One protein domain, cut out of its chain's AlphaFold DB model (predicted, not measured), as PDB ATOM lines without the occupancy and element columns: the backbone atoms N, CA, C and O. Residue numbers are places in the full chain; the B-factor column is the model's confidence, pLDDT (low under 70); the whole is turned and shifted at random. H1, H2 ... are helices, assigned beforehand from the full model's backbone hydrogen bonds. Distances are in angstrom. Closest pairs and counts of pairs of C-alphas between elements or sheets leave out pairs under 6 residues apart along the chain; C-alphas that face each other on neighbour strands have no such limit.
ATOM      1  N   PRO A  39      85.363 143.684 107.406       93.69
ATOM      2  CA  PRO A  39      85.429 144.252 106.067       93.69
ATOM      3  C   PRO A  39      86.010 145.674 106.104       93.69
ATOM      4  O   PRO A  39      85.664 146.435 107.009       93.69
ATOM      5  N   PRO A  40      86.897 146.050 105.167       93.19
ATOM      6  CA  PRO A  40      87.249 147.452 104.970       93.19
ATOM      7  C   PRO A  40      86.001 148.271 104.607       93.19
ATOM      8  O   PRO A  40      85.127 147.762 103.905       93.19
ATOM      9  N   GLU A  41      85.939 149.529 105.049       91.12
ATOM     10  CA  GLU A  41      84.905 150.472 104.597       91.12
ATOM     11  C   GLU A  41      84.948 150.613 103.066       91.12
ATOM     12  O   GLU A  41      86.016 150.468 102.455       91.12
ATOM     13  N   ASP A  42      83.791 150.888 102.460       91.00
ATOM     14  CA  ASP A  42      83.627 151.085 101.015       91.00
ATOM     15  C   ASP A  42      84.151 149.914 100.156       91.00
ATOM     16  O   ASP A  42      84.621 150.104  99.026       91.00
ATOM     17  N   CYS A  43      84.125 148.682 100.677       93.56
ATOM     18  CA  CYS A  43      84.576 147.513  99.916       93.56
ATOM     19  C   CYS A  43      83.490 146.916  99.014       93.56
ATOM     20  O   CYS A  43      83.784 145.953  98.301       93.56
ATOM     21  N   GLY A  44      82.278 147.481  98.998       92.69
ATOM     22  CA  GLY A  44      81.167 147.023  98.161       92.69
ATOM     23  C   GLY A  44      80.301 145.971  98.851       92.69
ATOM     24  O   GLY A  44      79.846 145.012  98.212       92.69
ATOM     25  N   GLY A  45      80.132 146.101 100.166       93.50
ATOM     26  CA  GLY A  45      79.275 145.232 100.960       93.50
ATOM     27  C   GLY A  45      79.754 143.781 101.017       93.50
ATOM     28  O   GLY A  45      80.901 143.434 100.714       93.50
ATOM     29  N   THR A  46      78.840 142.886 101.392       93.88
ATOM     30  CA  THR A  46      79.148 141.461 101.613       93.88
ATOM     31  C   THR A  46      79.779 140.789 100.386       93.88
ATOM     32  O   THR A  46      80.705 139.982 100.516       93.88
ATOM     33  N   TYR A  47      79.308 141.126  99.181       93.44
ATOM     34  CA  TYR A  47      79.838 140.570  97.934       93.44
ATOM     35  C   TYR A  47      81.237 141.094  97.620       93.44
ATOM     36  O   TYR A  47      82.118 140.304  97.271       93.44
ATOM     37  N   GLY A  48      81.451 142.400  97.781       94.88
ATOM     38  CA  GLY A  48      82.751 143.015  97.570       94.88
ATOM     39  C   GLY A  48      83.803 142.476  98.536       94.88
ATOM     40  O   GLY A  48      84.879 142.051  98.107       94.88
ATOM     41  N   TYR A  49      83.455 142.327  99.819       95.62
ATOM     42  CA  TYR A  49      84.363 141.722 100.793       95.62
ATOM     43  C   TYR A  49      84.686 140.259 100.480       95.62
ATOM     44  O   TYR A  49      85.840 139.839 100.585       95.62
ATOM     45  N   ARG A  50      83.701 139.468 100.038       94.88
ATOM     46  CA  ARG A  50      83.949 138.087  99.611       94.88
ATOM     47  C   ARG A  50      84.946 138.024  98.452       94.88
ATOM     48  O   ARG A  50      85.917 137.272  98.546       94.88
ATOM     49  N   GLY A  51      84.738 138.820  97.402       95.44
ATOM     50  CA  GLY A  51      85.658 138.881  96.262       95.44
ATOM     51  C   GLY A  51      87.060 139.320  96.687       95.44
ATOM     52  O   GLY A  51      88.059 138.709  96.312       95.44
ATOM     53  N   LEU A  52      87.143 140.305  97.579       95.69
ATOM     54  CA  LEU A  52      88.401 140.754  98.165       95.69
ATOM     55  C   LEU A  52      89.135 139.628  98.905       95.69
ATOM     56  O   LEU A  52      90.344 139.466  98.720       95.69
ATOM     57  N   LYS A  53      88.430 138.816  99.705       94.88
ATOM     58  CA  LYS A  53      89.026 137.640 100.363       94.88
ATOM     59  C   LYS A  53      89.557 136.644  99.337       94.88
ATOM     60  O   LYS A  53      90.670 136.153  99.503       94.88
ATOM     61  N   GLU A  54      88.787 136.351  98.293       95.38
ATOM     62  CA  GLU A  54      89.185 135.423  97.226       95.38
ATOM     63  C   GLU A  54      90.475 135.887  96.529       95.38
ATOM     64  O   GLU A  54      91.414 135.098  96.378       95.38
ATOM     65  N   VAL A  55      90.576 137.181  96.208       96.31
ATOM     66  CA  VAL A  55      91.792 137.772  95.631       96.31
ATOM     67  C   VAL A  55      92.969 137.676  96.604       96.31
ATOM     68  O   VAL A  55      94.038 137.196  96.226       96.31
ATOM     69  N   LEU A  56      92.791 138.084  97.865       94.81
ATOM     70  CA  LEU A  56      93.871 138.111  98.861       94.81
ATOM     71  C   LEU A  56      94.335 136.717  99.314       94.81
ATOM     72  O   LEU A  56      95.466 136.578  99.779       94.81
ATOM     73  N   MET A  57      93.513 135.681  99.150       92.94
ATOM     74  CA  MET A  57      93.913 134.290  99.389       92.94
ATOM     75  C   MET A  57      94.750 133.694  98.249       92.94
ATOM     76  O   MET A  57      95.346 132.630  98.421       92.94
ATOM     77  N   SER A  58      94.826 134.359  97.095       94.50
ATOM     78  CA  SER A  58      95.547 133.867  95.924       94.50
ATOM     79  C   SER A  58      96.658 134.841  95.515       94.50
ATOM     80  O   SER A  58      96.438 135.728  94.693       94.50
ATOM     81  N   PRO A  59      97.905 134.664  96.005       93.00
ATOM     82  CA  PRO A  59      99.045 135.514  95.633       93.00
ATOM     83  C   PRO A  59      99.359 135.567  94.132       93.00
ATOM     84  O   PRO A  59     100.075 136.457  93.677       93.00
ATOM     85  N   LYS A  60      98.853 134.598  93.358       95.75
ATOM     86  CA  LYS A  60      98.982 134.544  91.894       95.75
ATOM     87  C   LYS A  60      97.825 135.230  91.163       95.75
ATOM     88  O   LYS A  60      97.873 135.314  89.939       95.75
ATOM     89  N   HIS A  61      96.793 135.683  91.875       96.44
ATOM     90  CA  HIS A  61      95.672 136.386  91.267       96.44
ATOM     91  C   HIS A  61      96.174 137.665  90.579       96.44
ATOM     92  O   HIS A  61      96.970 138.393  91.183       96.44
ATOM     93  N   PRO A  62      95.719 137.976  89.350       96.81
ATOM     94  CA  PRO A  62      96.152 139.174  88.628       96.81
ATOM     95  C   PRO A  62      95.984 140.464  89.444       96.81
ATOM     96  O   PRO A  62      96.846 141.337  89.414       96.81
ATOM     97  N   GLU A  63      94.914 140.540  90.236       96.56
ATOM     98  CA  GLU A  63      94.579 141.708  91.061       96.56
ATOM     99  C   GLU A  63      95.209 141.690  92.464       96.56
ATOM    100  O   GLU A  63      95.073 142.658  93.205       96.56
ATOM    101  N   TYR A  64      95.947 140.638  92.847       95.75
ATOM    102  CA  TYR A  64      96.479 140.496  94.212       95.75
ATOM    103  C   TYR A  64      97.263 141.730  94.669       95.75
ATOM    104  O   TYR A  64      97.053 142.251  95.764       95.75
ATOM    105  N   LYS A  65      98.166 142.226  93.815       95.50
ATOM    106  CA  LYS A  65      99.022 143.371  94.146       95.50
ATOM    107  C   LYS A  65      98.218 144.658  94.310       95.50
ATOM    108  O   LYS A  65      98.444 145.373  95.281       95.50
ATOM    109  N   SER A  66      97.294 144.949  93.392       96.06
ATOM    110  CA  SER A  66      96.452 146.149  93.462       96.06
ATOM    111  C   SER A  66      95.537 146.111  94.681       96.06
ATOM    112  O   SER A  66      95.486 147.087  95.427       96.06
ATOM    113  N   THR A  67      94.907 144.965  94.953       95.31
ATOM    114  CA  THR A  67      94.060 144.786  96.136       95.31
ATOM    115  C   THR A  67      94.873 144.935  97.416       95.31
ATOM    116  O   THR A  67      94.424 145.616  98.332       95.31
ATOM    117  N   LYS A  68      96.096 144.385  97.480       94.88
ATOM    118  CA  LYS A  68      96.952 144.501  98.670       94.88
ATOM    119  C   LYS A  68      97.427 145.931  98.940       94.88
ATOM    120  O   LYS A  68      97.560 146.319 100.098       94.88
ATOM    121  N   VAL A  69      97.666 146.714  97.888       95.69
ATOM    122  CA  VAL A  69      97.953 148.151  98.015       95.69
ATOM    123  C   VAL A  69      96.730 148.897  98.546       95.69
ATOM    124  O   VAL A  69      96.886 149.719  99.443       95.69
ATOM    125  N   TRP A  70      95.536 148.580  98.042       95.88
ATOM    126  CA  TRP A  70      94.288 149.231  98.446       95.88
ATOM    127  C   TRP A  70      93.925 148.966  99.916       95.88
ATOM    128  O   TRP A  70      93.757 149.916 100.674       95.88
ATOM    129  N   VAL A  71      93.902 147.699 100.359       94.69
ATOM    130  CA  VAL A  71      93.610 147.352 101.773       94.69
ATOM    131  C   VAL A  71      94.733 147.730 102.741       94.69
ATOM    132  O   VAL A  71      94.558 147.735 103.958       94.69
ATOM    133  N   GLY A  72      95.921 148.000 102.207       93.94
ATOM    134  CA  GLY A  72      97.113 148.293 102.980       93.94
ATOM    135  C   GLY A  72      97.883 147.052 103.461       93.94
ATOM    136  O   GLY A  72      97.385 145.922 103.508       93.94
ATOM    137  N   PRO A  73      99.150 147.246 103.864       87.75
ATOM    138  CA  PRO A  73     100.088 146.148 104.100       87.75
ATOM    139  C   PRO A  73      99.756 145.300 105.334       87.75
ATOM    140  O   PRO A  73     100.158 144.142 105.395       87.75
ATOM    141  N   LYS A  74      99.038 145.869 106.311       89.75
ATOM    142  CA  LYS A  74      98.709 145.209 107.585       89.75
ATOM    143  C   LYS A  74      97.409 144.410 107.549       89.75
ATOM    144  O   LYS A  74      97.181 143.620 108.453       89.75
ATOM    145  N   PHE A  75      96.561 144.625 106.545       93.25
ATOM    146  CA  PHE A  75      95.261 143.974 106.487       93.25
ATOM    147  C   PHE A  75      95.414 142.502 106.107       93.25
ATOM    148  O   PHE A  75      95.936 142.199 105.034       93.25
ATOM    149  N   ASP A  76      94.936 141.594 106.948       92.62
ATOM    150  CA  ASP A  76      94.826 140.171 106.635       92.62
ATOM    151  C   ASP A  76      93.380 139.723 106.886       92.62
ATOM    152  O   ASP A  76      92.949 139.734 108.038       92.62
ATOM    153  N   PRO A  77      92.624 139.314 105.847       93.69
ATOM    154  CA  PRO A  77      91.229 138.914 106.012       93.69
ATOM    155  C   PRO A  77      91.039 137.702 106.934       93.69
ATOM    156  O   PRO A  77      89.914 137.441 107.364       93.69
ATOM    157  N   MET A  78      92.103 136.945 107.217       93.81
ATOM    158  CA  MET A  78      92.068 135.757 108.068       93.81
ATOM    159  C   MET A  78      92.400 136.021 109.533       93.81
ATOM    160  O   MET A  78      92.289 135.108 110.350       93.81
ATOM    161  N   VAL A  79      92.758 137.255 109.888       93.69
ATOM    162  CA  VAL A  79      93.204 137.596 111.240       93.69
ATOM    163  C   VAL A  79      92.220 138.549 111.903       93.69
ATOM    164  O   VAL A  79      91.994 139.660 111.432       93.69
ATOM    165  N   CYS A  80      91.686 138.131 113.050       94.25
ATOM    166  CA  CYS A  80      90.988 139.030 113.961       94.25
ATOM    167  C   CYS A  80      92.016 139.735 114.859       94.25
ATOM    168  O   CYS A  80      92.620 139.116 115.738       94.25
ATOM    169  N   ASP A  81      92.257 141.027 114.631       92.38
ATOM    170  CA  ASP A  81      93.206 141.809 115.433       92.38
ATOM    171  C   ASP A  81      92.550 142.323 116.727       92.38
ATOM    172  O   ASP A  81      92.089 143.467 116.818       92.38
ATOM    173  N   PHE A  82      92.536 141.473 117.758       91.88
ATOM    174  CA  PHE A  82      91.990 141.813 119.077       91.88
ATOM    175  C   PHE A  82      92.641 143.042 119.714       91.88
ATOM    176  O   PHE A  82      91.964 143.781 120.429       91.88
ATOM    177  N   ASN A  83      93.926 143.291 119.454       89.94
ATOM    178  CA  ASN A  83      94.620 144.437 120.037       89.94
ATOM    179  C   ASN A  83      94.065 145.742 119.464       89.94
ATOM    180  O   ASN A  83      93.725 146.655 120.221       89.94
ATOM    181  N   SER A  84      93.934 145.817 118.139       89.12
ATOM    182  CA  SER A  84      93.362 146.988 117.470       89.12
ATOM    183  C   SER A  84      91.898 147.203 117.861       89.12
ATOM    184  O   SER A  84      91.501 148.335 118.157       89.12
ATOM    185  N   ILE A  85      91.108 146.126 117.956       90.88
ATOM    186  CA  ILE A  85      89.698 146.211 118.364       90.88
ATOM    187  C   ILE A  85      89.576 146.700 119.814       90.88
ATOM    188  O   ILE A  85      88.848 147.658 120.082       90.88
ATOM    189  N   GLN A  86      90.325 146.112 120.751       90.19
ATOM    190  CA  GLN A  86      90.261 146.493 122.165       90.19
ATOM    191  C   GLN A  86      90.715 147.946 122.392       90.19
ATOM    192  O   GLN A  86      90.134 148.651 123.223       90.19
ATOM    193  N   GLN A  87      91.698 148.430 121.624       88.25
ATOM    194  CA  GLN A  87      92.080 149.847 121.629       88.25
ATOM    195  C   GLN A  87      90.948 150.758 121.129       88.25
ATOM    196  O   GLN A  87      90.718 151.826 121.705       88.25
ATOM    197  N   GLY A  88      90.222 150.345 120.084       87.75
ATOM    198  CA  GLY A  88      89.033 151.045 119.591       87.75
ATOM    199  C   GLY A  88      87.924 151.124 120.644       87.75
ATOM    200  O   GLY A  88      87.405 152.210 120.915       87.75
ATOM    201  N   LEU A  89      87.633 150.007 121.315       87.06
ATOM    202  CA  LEU A  89      86.649 149.935 122.403       87.06
ATOM    203  C   LEU A  89      86.991 150.866 123.576       87.06
ATOM    204  O   LEU A  89      86.103 151.499 124.148       87.06
ATOM    205  N   GLY A  90      88.279 151.039 123.888       82.44
ATOM    206  CA  GLY A  90      88.724 152.005 124.896       82.44
ATOM    207  C   GLY A  90      88.314 153.453 124.583       82.44
ATOM    208  O   GLY A  90      88.045 154.233 125.499       82.44
ATOM    209  N   LYS A  91      88.208 153.824 123.298       82.69
ATOM    210  CA  LYS A  91      87.676 155.134 122.878       82.69
ATOM    211  C   LYS A  91      86.156 155.189 123.021       82.69
ATOM    212  O   LYS A  91      85.638 156.214 123.459       82.69
ATOM    213  N   LEU A  92      85.463 154.095 122.700       82.62
ATOM    214  CA  LEU A  92      84.008 153.989 122.817       82.62
ATOM    215  C   LEU A  92      83.537 154.145 124.265       82.62
ATOM    216  O   LEU A  92      82.552 154.840 124.492       82.62
ATOM    217  N   LYS A  93      84.275 153.607 125.247       78.56
ATOM    218  CA  LYS A  93      83.975 153.811 126.676       78.56
ATOM    219  C   LYS A  93      83.768 155.293 127.013       78.56
ATOM    220  O   LYS A  93      82.804 155.645 127.673       78.56
ATOM    221  N   ARG A  94      84.612 156.179 126.471       79.25
ATOM    222  CA  ARG A  94      84.489 157.633 126.680       79.25
ATOM    223  C   ARG A  94      83.204 158.212 126.082       79.25
ATOM    224  O   ARG A  94      82.663 159.170 126.623       79.25
ATOM    225  N   LEU A  95      82.749 157.670 124.951       81.25
ATOM    226  CA  LEU A  95      81.504 158.085 124.302       81.25
ATOM    227  C   LEU A  95      80.284 157.584 125.077       81.25
ATOM    228  O   LEU A  95      79.348 158.355 125.262       81.25
ATOM    229  N   ILE A  96      80.326 156.341 125.568       81.69
ATOM    230  CA  ILE A  96      79.291 155.768 126.438       81.69
ATOM    231  C   ILE A  96      79.189 156.596 127.719       81.69
ATOM    232  O   ILE A  96      78.119 157.116 128.005       81.69
ATOM    233  N   ASP A  97      80.310 156.840 128.406       81.69
ATOM    234  CA  ASP A  97      80.340 157.660 129.622       81.69
ATOM    235  C   ASP A  97      79.750 159.059 129.377       81.69
ATOM    236  O   ASP A  97      79.067 159.608 130.238       81.69
ATOM    237  N   LYS A  98      80.025 159.663 128.211       81.56
ATOM    238  CA  LYS A  98      79.459 160.965 127.826       81.56
ATOM    239  C   LYS A  98      77.948 160.881 127.592       81.56
ATOM    240  O   LYS A  98      77.236 161.798 127.984       81.56
ATOM    241  N   TYR A  99      77.477 159.819 126.944       80.69
ATOM    242  CA  TYR A  99      76.057 159.600 126.677       80.69
ATOM    243  C   TYR A  99      75.276 159.341 127.976       80.69
ATOM    244  O   TYR A  99      74.251 159.977 128.212       80.69
ATOM    245  N   GLU A 100      75.791 158.471 128.847       80.44
ATOM    246  CA  GLU A 100      75.179 158.108 130.134       80.44
ATOM    247  C   GLU A 100      75.164 159.263 131.132       80.44
ATOM    248  O   GLU A 100      74.199 159.433 131.875       80.44
ATOM    249  N   LYS A 101      76.210 160.098 131.125       80.31
ATOM    250  CA  LYS A 101      76.239 161.331 131.919       80.31
ATOM    251  C   LYS A 101      75.280 162.392 131.392       80.31
ATOM    252  O   LYS A 101      75.175 163.419 132.029       80.31
ATOM    253  N   GLY A 102      74.559 162.156 130.300       59.84
ATOM    254  CA  GLY A 102      73.615 163.111 129.746       59.84
ATOM    255  C   GLY A 102      74.314 164.214 128.955       59.84
ATOM    256  O   GLY A 102      75.302 164.815 129.374       59.84
TER     257      GLY A 102
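Overview. This is residues 39 to 102 of the 104 residues of an uncharacterized protein of Bacteroidetes bacterium (UniProt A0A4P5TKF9). The model is a small head with one long helical arm: H1 and H2 meet at a steep angle in a compact head, and H3, slightly kinked, sticks out from it as an arm 25.9 A long from first to last C-alpha. The first printed residues fold back beside H1 in the head, and residues 79 to 102, of which 82 to 100 belong to H3, stand free of it. The printed part has 64 residues with three named helices, in the order H1, H2, H3, and no named strand, and its class is all helix. The whole is only just extended, close to loose, with a radius of gyration of the C-alphas of 16.1 A, and the C-alphas span 53 by 22 by 16 A along their three main axes.

Along the chain. The printed part begins at Pro 39, with its C-alpha at (85.429, 144.252, 106.067). H1 holds residues 45 to 56 and is 16.4 A long from first to last C-alpha, beginning at C-alpha 45 at (79.275, 145.232, 100.960). H2 holds residues 64 to 71 and measures 10.6 A from first to last C-alpha. H3, the longest helix with 19 residues, holds residues 82 to 100 and runs 25.9 A from C-alpha 82 at (91.990, 141.813, 119.077) to C-alpha 100 at (75.179, 158.108, 130.134). H3 has a kink of 26 degrees near residue 91.

Arrangement. H1 touches H2 with residues 52 to 56 alone, and the closest C-alphas of the two are those of Val 55 and Tyr 64, 5.6 A apart. Their lines stand at a steep tilt of 47 degrees, and they run opposite ways. Their centres are 12.1 A apart. H3 touches no helix: H1 and H3 are apart, and H2 and H3 are apart too, though they follow each other in the chain. In H1 and H2 every pair of O i and N i+4 is within hydrogen-bond range; in H3 12 of 15 such pairs are.

Size, cuts and confidence. The outline is a rod, and the C-alphas farthest apart, those of Lys 60 and Gly 102, are 53.8 A from each other. Without the stretch that stands free, the body has 40 residues, spans 24 by 18 by 17 A and has a radius of gyration of 9.2 A. The links from H1 to H2, with 7 residues, and from H2 to H3, with 10 residues, are short. The printed part has no cut. The mean pLDDT of the printed part is 90.6, that of H3 is 85, and residue 102 is the one printed residue under 70.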